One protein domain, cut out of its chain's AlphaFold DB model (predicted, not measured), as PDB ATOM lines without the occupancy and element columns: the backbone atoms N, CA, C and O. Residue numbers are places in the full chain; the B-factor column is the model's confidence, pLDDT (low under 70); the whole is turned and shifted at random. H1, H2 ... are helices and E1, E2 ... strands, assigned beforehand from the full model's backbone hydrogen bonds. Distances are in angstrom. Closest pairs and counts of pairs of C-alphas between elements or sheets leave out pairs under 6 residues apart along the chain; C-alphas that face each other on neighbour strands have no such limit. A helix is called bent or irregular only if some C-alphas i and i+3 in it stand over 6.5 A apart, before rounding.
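Overview. This is residues 19 to 90 of the 489 residues of an uncharacterized protein of Kwoniella bestiolae CBS 10118 (UniProt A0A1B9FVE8). A small head of one two-stranded hairpin, E1 and E2, and the unnamed stretch of residues 19 to 35 sits at one end of a single long helix, H1. H1 begins beside the hairpin and makes most of the length as a long arm; its residues 69 to 79 and 81 to 86 stick out free of the rest, and so do residues 87 to 89 after it. The printed part has 72 residues, with two named strands followed by one named helix, in the order E1, E2, H1; the sheet, in the order E1 - E2, is antiparallel and the class is mixed, helices and strands. The whole is extended, with a radius of gyration of the C-alphas of 18.4 A, and the C-alphas span 59 by 21 by 20 A.

Arrangement. After residues 19 to 35, which hold no named element, E1, residues 36 to 41, and E2, residues 46 to 51, form a hairpin of antiparallel neighbour strands, with 151 degrees between their N-to-C directions. The C-alphas of Thr 38 and Asn 49 face each other at 4.6 A. N 39 and O 48 are within hydrogen-bond range at 2.9 A, and so are N 50 and O 37 at 3.0 A. H1, residues 57 to 86, follows E2; the closest C-alphas of the two, those of Val 50 and Glu 60, are 8.0 A apart, the one pair within 8 A. E1 and H1 are near each other, with 5 pairs of C-alphas within 10 A. In H1 every O i to N i+4 pair is within hydrogen-bond range.

Along the chain. E1 runs from Trp 36, with its C-alpha at (115.854, 135.209, 164.198), to Leu 41 and measures 14.8 A from first to last C-alpha. E2 runs from His 46 to Cys 51 and measures 16.0 A. H1 runs from Ala 57, with its C-alpha at (123.472, 139.302, 157.291), to Arg 86, with its C-alpha at (151.677, 106.807, 154.895); it measures 43.1 A and is not bent.

Size, cuts and confidence. The outline is a rod, and the two C-alphas farthest apart, those of Ser 21 and Pro 89, are 59.6 A from each other. The printed part has no cut, and the links from E1 to E2 and from E2 to H1 are both tight, with 4 and 5 residues. The C-alphas of residues 19 to 35 lie 16 to 26 A from the mean of all C-alphas. The mean pLDDT of the printed part is 77.1, and that of H1 is 87; residues 19 to 24, 33, 35 and 39 to 48 are under 70.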
ATOM      1  N   PHE A  19     104.995 133.400 164.427       52.66
ATOM      2  CA  PHE A  19     105.977 133.235 165.495       52.66
ATOM      3  C   PHE A  19     105.252 133.202 166.840       52.66
ATOM      4  O   PHE A  19     104.561 134.152 167.197       52.66
ATOM      5  N   THR A  20     105.411 132.121 167.604       61.00
ATOM      6  CA  THR A  20     104.880 132.054 168.972       61.00
ATOM      7  C   THR A  20     105.859 132.700 169.952       61.00
ATOM      8  O   THR A  20     107.067 132.721 169.714       61.00
ATOM      9  N   SER A  21     105.385 133.192 171.099       55.34
ATOM     10  CA  SER A  21     106.232 133.796 172.144       55.34
ATOM     11  C   SER A  21     107.345 132.847 172.620       55.34
ATOM     12  O   SER A  21     108.445 133.292 172.951       55.34
ATOM     13  N   SER A  22     107.097 131.532 172.577       64.12
ATOM     14  CA  SER A  22     108.079 130.471 172.845       64.12
ATOM     15  C   SER A  22     109.211 130.368 171.816       64.12
ATOM     16  O   SER A  22     110.281 129.854 172.143       64.12
ATOM     17  N   ASP A  23     109.019 130.874 170.594       63.84
ATOM     18  CA  ASP A  23     110.048 130.890 169.548       63.84
ATOM     19  C   ASP A  23     111.034 132.062 169.716       63.84
ATOM     20  O   ASP A  23     112.113 132.077 169.113       63.84
ATOM     21  N   SER A  24     110.702 133.037 170.571       65.88
ATOM     22  CA  SER A  24     111.526 134.220 170.818       65.88
ATOM     23  C   SER A  24     112.696 133.908 171.760       65.88
ATOM     24  O   SER A  24     112.723 134.234 172.945       65.88
ATOM     25  N   LYS A  25     113.735 133.256 171.231       72.25
ATOM     26  CA  LYS A  25     115.000 133.136 171.971       72.25
ATOM     27  C   LYS A  25     115.576 134.543 172.192       72.25
ATOM     28  O   LYS A  25     115.572 135.368 171.278       72.25
ATOM     29  N   GLN A  26     116.085 134.834 173.386       79.06
ATOM     30  CA  GLN A  26     116.871 136.050 173.604       79.06
ATOM     31  C   GLN A  26     118.223 135.896 172.917       79.06
ATOM     32  O   GLN A  26     118.901 134.876 173.063       79.06
ATOM     33  N   CYS A  27     118.623 136.898 172.136       81.62
ATOM     34  CA  CYS A  27     119.954 136.898 171.554       81.62
ATOM     35  C   CYS A  27     121.002 136.985 172.664       81.62
ATOM     36  O   CYS A  27     121.002 137.947 173.424       81.62
ATOM     37  N   ILE A  28     121.932 136.027 172.714       73.81
ATOM     38  CA  ILE A  28     123.018 136.009 173.708       73.81
ATOM     39  C   ILE A  28     123.870 137.289 173.629       73.81
ATOM     40  O   ILE A  28     124.326 137.782 174.655       73.81
ATOM     41  N   SER A  29     124.052 137.856 172.432       75.44
ATOM     42  CA  SER A  29     124.914 139.025 172.225       75.44
ATOM     43  C   SER A  29     124.290 140.347 172.682       75.44
ATOM     44  O   SER A  29     124.984 141.155 173.288       75.44
ATOM     45  N   CYS A  30     123.003 140.601 172.403       81.50
ATOM     46  CA  CYS A  30     122.352 141.866 172.800       81.50
ATOM     47  C   CYS A  30     121.349 141.741 173.949       81.50
ATOM     48  O   CYS A  30     120.816 142.761 174.383       81.50
ATOM     49  N   GLY A  31     121.042 140.526 174.404       80.81
ATOM     50  CA  GLY A  31     120.039 140.253 175.437       80.81
ATOM     51  C   GLY A  31     118.592 140.534 175.018       80.81
ATOM     52  O   GLY A  31     117.701 140.484 175.860       80.81
ATOM     53  N   LYS A  32     118.324 140.856 173.744       82.06
ATOM     54  CA  LYS A  32     116.982 141.236 173.270       82.06
ATOM     55  C   LYS A  32     116.320 140.108 172.474       82.06
ATOM     56  O   LYS A  32     116.990 139.415 171.705       82.06
ATOM     57  N   CYS A  33     115.003 139.960 172.631       68.56
ATOM     58  CA  CYS A  33     114.151 139.088 171.817       68.56
ATOM     59  C   CYS A  33     113.907 139.772 170.467       68.56
ATOM     60  O   CYS A  33     113.305 140.841 170.436       68.56
ATOM     61  N   TRP A  34     114.420 139.213 169.374       73.75
ATOM     62  CA  TRP A  34     114.265 139.780 168.029       73.75
ATOM     63  C   TRP A  34     114.069 138.660 167.010       73.75
ATOM     64  O   TRP A  34     114.463 137.526 167.296       73.75
ATOM     65  N   PRO A  35     113.488 138.961 165.833       67.56
ATOM     66  CA  PRO A  35     113.348 137.997 164.757       67.56
ATOM     67  C   PRO A  35     114.703 137.365 164.446       67.56
ATOM     68  O   PRO A  35     115.687 138.042 164.119       67.56
ATOM     69  N   TRP A  36     114.739 136.046 164.594       74.38
ATOM     70  CA  TRP A  36     115.854 135.209 164.198       74.38
ATOM     71  C   TRP A  36     115.715 134.946 162.707       74.38
ATOM     72  O   TRP A  36     114.697 134.408 162.275       74.38
ATOM     73  N   ILE A  37     116.729 135.305 161.923       72.56
ATOM     74  CA  ILE A  37     116.829 134.753 160.574       72.56
ATOM     75  C   ILE A  37     117.503 133.400 160.712       72.56
ATOM     76  O   ILE A  37     118.610 133.284 161.247       72.56
ATOM     77  N   THR A  38     116.800 132.377 160.251       73.00
ATOM     78  CA  THR A  38     117.344 131.038 160.096       73.00
ATOM     79  C   THR A  38     117.990 130.962 158.721       73.00
ATOM     80  O   THR A  38     117.309 131.037 157.700       73.00
ATOM     81  N   PHE A  39     119.315 130.851 158.685       63.28
ATOM     82  CA  PHE A  39     120.036 130.583 157.450       63.28
ATOM     83  C   PHE A  39     120.167 129.073 157.277       63.28
ATOM     84  O   PHE A  39     120.896 128.417 158.031       63.28
ATOM     85  N   ASP A  40     119.478 128.546 156.269       53.78
ATOM     86  CA  ASP A  40     119.637 127.172 155.806       53.78
ATOM     87  C   ASP A  40     120.866 127.106 154.894       53.78
ATOM     88  O   ASP A  40     120.805 127.357 153.691       53.78
ATOM     89  N   LEU A  41     122.024 126.807 155.478       54.94
ATOM     90  CA  LEU A  41     123.251 126.618 154.710       54.94
ATOM     91  C   LEU A  41     123.309 125.177 154.187       54.94
ATOM     92  O   LEU A  41     123.570 124.223 154.929       54.94
ATOM     93  N   GLU A  42     123.116 125.029 152.873       50.03
ATOM     94  CA  GLU A  42     123.175 123.741 152.164       50.03
ATOM     95  C   GLU A  42     124.499 122.994 152.383       50.03
ATOM     96  O   GLU A  42     124.523 121.764 152.361       50.03
ATOM     97  N   LEU A  43     125.591 123.716 152.672       47.34
ATOM     98  CA  LEU A  43     126.918 123.125 152.844       47.34
ATOM     99  C   LEU A  43     126.992 122.098 153.990       47.34
ATOM    100  O   LEU A  43     127.879 121.244 153.975       47.34
ATOM    101  N   VAL A  44     126.100 122.163 154.993       50.44
ATOM    102  CA  VAL A  44     126.216 121.311 156.196       50.44
ATOM    103  C   VAL A  44     124.878 120.785 156.747       50.44
ATOM    104  O   VAL A  44     124.897 120.012 157.708       50.44
ATOM    105  N   ARG A  45     123.725 121.141 156.153       56.38
ATOM    106  CA  ARG A  45     122.379 120.920 156.742       56.38
ATOM    107  C   ARG A  45     122.266 121.443 158.185       56.38
ATOM    108  O   ARG A  45     121.517 120.895 158.990       56.38
ATOM    109  N   HIS A  46     123.043 122.469 158.527       51.78
ATOM    110  CA  HIS A  46     122.906 123.163 159.798       51.78
ATOM    111  C   HIS A  46     122.165 124.464 159.557       51.78
ATOM    112  O   HIS A  46     122.538 125.250 158.686       51.78
ATOM    113  N   THR A  47     121.119 124.666 160.346       63.44
ATOM    114  CA  THR A  47     120.378 125.912 160.388       63.44
ATOM    115  C   THR A  47     121.039 126.789 161.444       63.44
ATOM    116  O   THR A  47     121.107 126.433 162.624       63.44
ATOM    117  N   SER A  48     121.633 127.903 161.019       68.88
ATOM    118  CA  SER A  48     122.167 128.883 161.969       68.88
ATOM    119  C   SER A  48     121.096 129.931 162.232       68.88
ATOM    120  O   SER A  48     120.535 130.499 161.298       68.88
ATOM    121  N   ASN A  49     120.765 130.139 163.506       74.56
ATOM    122  CA  ASN A  49     119.847 131.195 163.918       74.56
ATOM    123  C   ASN A  49     120.670 132.413 164.290       74.56
ATOM    124  O   ASN A  49     121.481 132.366 165.216       74.56
ATOM    125  N   VAL A  50     120.442 133.503 163.574       75.31
ATOM    126  CA  VAL A  50     121.241 134.713 163.696       75.31
ATOM    127  C   VAL A  50     120.319 135.842 164.118       75.31
ATOM    128  O   VAL A  50     119.251 136.054 163.540       75.31
ATOM    129  N   CYS A  51     120.721 136.560 165.163       82.50
ATOM    130  CA  CYS A  51     120.005 137.754 165.572       82.50
ATOM    131  C   CYS A  51     120.276 138.857 164.551       82.50
ATOM    132  O   CYS A  51     121.382 139.395 164.497       82.50
ATOM    133  N   THR A  52     119.237 139.221 163.806       74.06
ATOM    134  CA  THR A  52     119.235 140.277 162.780       74.06
ATOM    135  C   THR A  52     119.790 141.614 163.248       74.06
ATOM    136  O   THR A  52     120.329 142.379 162.456       74.06
ATOM    137  N   ARG A  53     119.687 141.898 164.549       73.81
ATOM    138  CA  ARG A  53     120.165 143.143 165.154       73.81
ATOM    139  C   ARG A  53     121.655 143.127 165.503       73.81
ATOM    140  O   ARG A  53     122.278 144.180 165.515       73.81
ATOM    141  N   CYS A  54     122.209 141.963 165.844       78.31
ATOM    142  CA  CYS A  54     123.610 141.841 166.283       78.31
ATOM    143  C   CYS A  54     124.547 141.445 165.158       78.31
ATOM    144  O   CYS A  54     125.726 141.777 165.182       78.31
ATOM    145  N   ALA A  55     124.028 140.682 164.212       76.00
ATOM    146  CA  ALA A  55     124.775 140.186 163.090       76.00
ATOM    147  C   ALA A  55     124.018 140.643 161.852       76.00
ATOM    148  O   ALA A  55     122.988 140.077 161.484       76.00
ATOM    149  N   GLY A  56     124.528 141.712 161.238       80.31
ATOM    150  CA  GLY A  56     124.132 142.045 159.879       80.31
ATOM    151  C   GLY A  56     124.361 140.812 159.007       80.31
ATOM    152  O   GLY A  56     125.387 140.140 159.149       80.31
ATOM    153  N   ALA A  57     123.407 140.497 158.133       71.19
ATOM    154  CA  ALA A  57     123.472 139.302 157.291       71.19
ATOM    155  C   ALA A  57     124.800 139.211 156.512       71.19
ATOM    156  O   ALA A  57     125.342 138.125 156.336       71.19
ATOM    157  N   GLU A  58     125.365 140.355 156.121       75.56
ATOM    158  CA  GLU A  58     126.667 140.461 155.455       75.56
ATOM    159  C   GLU A  58     127.841 140.030 156.343       75.56
ATOM    160  O   GLU A  58     128.718 139.297 155.888       75.56
ATOM    161  N   ILE A  59     127.846 140.436 157.617       78.06
ATOM    162  CA  ILE A  59     128.899 140.082 158.581       78.06
ATOM    163  C   ILE A  59     128.880 138.577 158.827       78.06
ATOM    164  O   ILE A  59     129.922 137.926 158.822       78.06
ATOM    165  N   GLU A  60     127.689 138.009 158.994       76.75
ATOM    166  CA  GLU A  60     127.550 136.579 159.228       76.75
ATOM    167  C   GLU A  60     127.899 135.776 157.967       76.75
ATOM    168  O   GLU A  60     128.623 134.786 158.050       76.75
ATOM    169  N   ALA A  61     127.494 136.233 156.777       77.31
ATOM    170  CA  ALA A  61     127.915 135.628 155.515       77.31
ATOM    171  C   ALA A  61     129.447 135.662 155.337       77.31
ATOM    172  O   ALA A  61     130.035 134.668 154.899       77.31
ATOM    173  N   MET A  62     130.107 136.765 155.711       81.88
ATOM    174  CA  MET A  62     131.573 136.855 155.728       81.88
ATOM    175  C   MET A  62     132.187 135.877 156.728       81.88
ATOM    176  O   MET A  62     133.098 135.133 156.362       81.88
ATOM    177  N   ARG A  63     131.646 135.799 157.947       80.38
ATOM    178  CA  ARG A  63     132.094 134.860 158.980       80.38
ATOM    179  C   ARG A  63     131.974 133.408 158.519       80.38
ATOM    180  O   ARG A  63     132.908 132.629 158.691       80.38
ATOM    181  N   TRP A  64     130.864 133.031 157.888       79.50
ATOM    182  CA  TRP A  64     130.684 131.681 157.345       79.50
ATOM    183  C   TRP A  64     131.630 131.386 156.185       79.50
ATOM    184  O   TRP A  64     132.153 130.274 156.098       79.50
ATOM    185  N   ARG A  65     131.899 132.369 155.316       86.56
ATOM    186  CA  ARG A  65     132.909 132.237 154.257       86.56
ATOM    187  C   ARG A  65     134.298 132.002 154.854       86.56
ATOM    188  O   ARG A  65     135.013 131.122 154.383       86.56
ATOM    189  N   GLU A  66     134.659 132.745 155.895       88.25
ATOM    190  CA  GLU A  66     135.934 132.600 156.598       88.25
ATOM    191  C   GLU A  66     136.058 131.233 157.283       88.25
ATOM    192  O   GLU A  66     137.056 130.538 157.087       88.25
ATOM    193  N   ILE A  67     135.012 130.786 157.988       84.31
ATOM    194  CA  ILE A  67     134.949 129.441 158.580       84.31
ATOM    195  C   ILE A  67     135.088 128.366 157.494       84.31
ATOM    196  O   ILE A  67     135.850 127.415 157.663       84.31
ATOM    197  N   GLY A  68     134.400 128.517 156.359       85.69
ATOM    198  CA  GLY A  68     134.491 127.585 155.233       85.69
ATOM    199  C   GLY A  68     135.907 127.490 154.657       85.69
ATOM    200  O   GLY A  68     136.418 126.387 154.450       85.69
ATOM    201  N   LEU A  69     136.575 128.633 154.469       91.62
ATOM    202  CA  LEU A  69     137.972 128.688 154.032       91.62
ATOM    203  C   LEU A  69     138.917 128.050 155.056       91.62
ATOM    204  O   LEU A  69     139.830 127.315 154.673       91.62
ATOM    205  N   GLN A  70     138.691 128.289 156.347       91.44
ATOM    206  CA  GLN A  70     139.487 127.697 157.417       91.44
ATOM    207  C   GLN A  70     139.335 126.170 157.446       91.44
ATOM    208  O   GLN A  70     140.334 125.453 157.430       91.44
ATOM    209  N   MET A  71     138.104 125.658 157.357       84.62
ATOM    210  CA  MET A  71     137.843 124.218 157.264       84.62
ATOM    211  C   MET A  71     138.506 123.589 156.034       84.62
ATOM    212  O   MET A  71     139.046 122.486 156.118       84.62
ATOM    213  N   GLN A  72     138.501 124.278 154.890       90.19
ATOM    214  CA  GLN A  72     139.177 123.799 153.686       90.19
ATOM    215  C   GLN A  72     140.697 123.709 153.889       90.19
ATOM    216  O   GLN A  72     141.303 122.697 153.525       90.19
ATOM    217  N   LYS A  73     141.311 124.727 154.505       93.00
ATOM    218  CA  LYS A  73     142.741 124.719 154.859       93.00
ATOM    219  C   LYS A  73     143.070 123.580 155.821       93.00
ATOM    220  O   LYS A  73     144.034 122.849 155.591       93.00
ATOM    221  N   ASP A  74     142.247 123.378 156.845       89.69
ATOM    222  CA  ASP A  74     142.445 122.321 157.838       89.69
ATOM    223  C   ASP A  74     142.288 120.924 157.227       89.69
ATOM    224  O   ASP A  74     143.085 120.030 157.517       89.69
ATOM    225  N   LEU A  75     141.347 120.738 156.294       90.56
ATOM    226  CA  LEU A  75     141.206 119.496 155.529       90.56
ATOM    227  C   LEU A  75     142.426 119.214 154.646       90.56
ATOM    228  O   LEU A  75     142.893 118.074 154.596       90.56
ATOM    229  N   ILE A  76     142.968 120.225 153.961       94.56
ATOM    230  CA  ILE A  76     144.195 120.076 153.163       94.56
ATOM    231  C   ILE A  76     145.372 119.716 154.076       94.56
ATOM    232  O   ILE A  76     146.097 118.761 153.796       94.56
ATOM    233  N   LYS A  77     145.519 120.407 155.212       95.56
ATOM    234  CA  LYS A  77     146.563 120.133 156.209       95.56
ATOM    235  C   LYS A  77     146.441 118.720 156.784       95.56
ATOM    236  O   LYS A  77     147.450 118.033 156.936       95.56
ATOM    237  N   ALA A  78     145.225 118.249 157.062       91.69
ATOM    238  CA  ALA A  78     144.968 116.887 157.521       91.69
ATOM    239  C   ALA A  78     145.337 115.843 156.453       91.69
ATOM    240  O   ALA A  78     146.004 114.858 156.768       91.69
ATOM    241  N   ARG A  79     144.990 116.083 155.180       91.25
ATOM    242  CA  ARG A  79     145.393 115.217 154.055       91.25
ATOM    243  C   ARG A  79     146.910 115.153 153.900       91.25
ATOM    244  O   ARG A  79     147.454 114.065 153.755       91.25
ATOM    245  N   GLN A  80     147.595 116.291 153.998       93.69
ATOM    246  CA  GLN A  80     149.058 116.346 153.952       93.69
ATOM    247  C   GLN A  80     149.690 115.587 155.126       93.69
ATOM    248  O   GLN A  80     150.630 114.825 154.920       93.69
ATOM    249  N   LYS A  81     149.161 115.737 156.349       94.50
ATOM    250  CA  LYS A  81     149.620 114.968 157.519       94.50
ATOM    251  C   LYS A  81     149.439 113.461 157.320       94.50
ATOM    252  O   LYS A  81     150.354 112.704 157.626       94.50
ATOM    253  N   LEU A  82     148.301 113.026 156.777       92.69
ATOM    254  CA  LEU A  82     148.049 111.611 156.488       92.69
ATOM    255  C   LEU A  82     148.985 111.058 155.407       92.69
ATOM    256  O   LEU A  82     149.508 109.960 155.572       92.69
ATOM    257  N   ALA A  83     149.245 111.824 154.344       93.00
ATOM    258  CA  ALA A  83     150.193 111.426 153.304       93.00
ATOM    259  C   ALA A  83     151.613 111.242 153.868       93.00
ATOM    260  O   ALA A  83     152.258 110.236 153.578       93.00
ATOM    261  N   LYS A  84     152.055 112.144 154.766       93.94
ATOM    262  CA  LYS A  84     153.335 112.007 155.487       93.94
ATOM    263  C   LYS A  84     153.404 110.717 156.307       93.94
ATOM    264  O   LYS A  84     154.404 110.015 156.239       93.94
ATOM    265  N   ILE A  85     152.345 110.389 157.054       93.31
ATOM    266  CA  ILE A  85     152.291 109.165 157.876       93.31
ATOM    267  C   ILE A  85     152.333 107.905 157.002       93.31
ATOM    268  O   ILE A  85     152.908 106.896 157.398       93.31
ATOM    269  N   ARG A  86     151.740 107.955 155.805       93.25
ATOM    270  CA  ARG A  86     151.677 106.807 154.895       93.25
ATOM    271  C   ARG A  86     152.988 106.534 154.151       93.25
ATOM    272  O   ARG A  86     153.097 105.497 153.508       93.25
ATOM    273  N   GLY A  87     153.955 107.452 154.211       91.81
ATOM    274  CA  GLY A  87     155.185 107.362 153.422       91.81
ATOM    275  C   GLY A  87     154.942 107.441 151.911       91.81
ATOM    276  O   GLY A  87     155.833 107.115 151.132       91.81
ATOM    277  N   GLU A  88     153.746 107.861 151.479       84.56
ATOM    278  CA  GLU A  88     153.488 108.124 150.067       84.56
ATOM    279  C   GLU A  88     154.204 109.432 149.701       84.56
ATOM    280  O   GLU A  88     154.007 110.447 150.382       84.56
ATOM    281  N   PRO A  89     155.049 109.445 148.652       80.44
ATOM    282  CA  PRO A  89     155.687 110.670 148.204       80.44
ATOM    283  C   PRO A  89     154.587 111.657 147.820       80.44
ATOM    284  O   PRO A  89     153.785 111.399 146.919       80.44
ATOM    285  N   ILE A  90     154.522 112.776 148.543       72.69
ATOM    286  CA  ILE A  90     153.558 113.846 148.296       72.69
ATOM    287  C   ILE A  90     153.921 114.454 146.947       72.69
ATOM    288  O   ILE A  90     154.759 115.349 146.849       72.69
TER     289      ILE A  90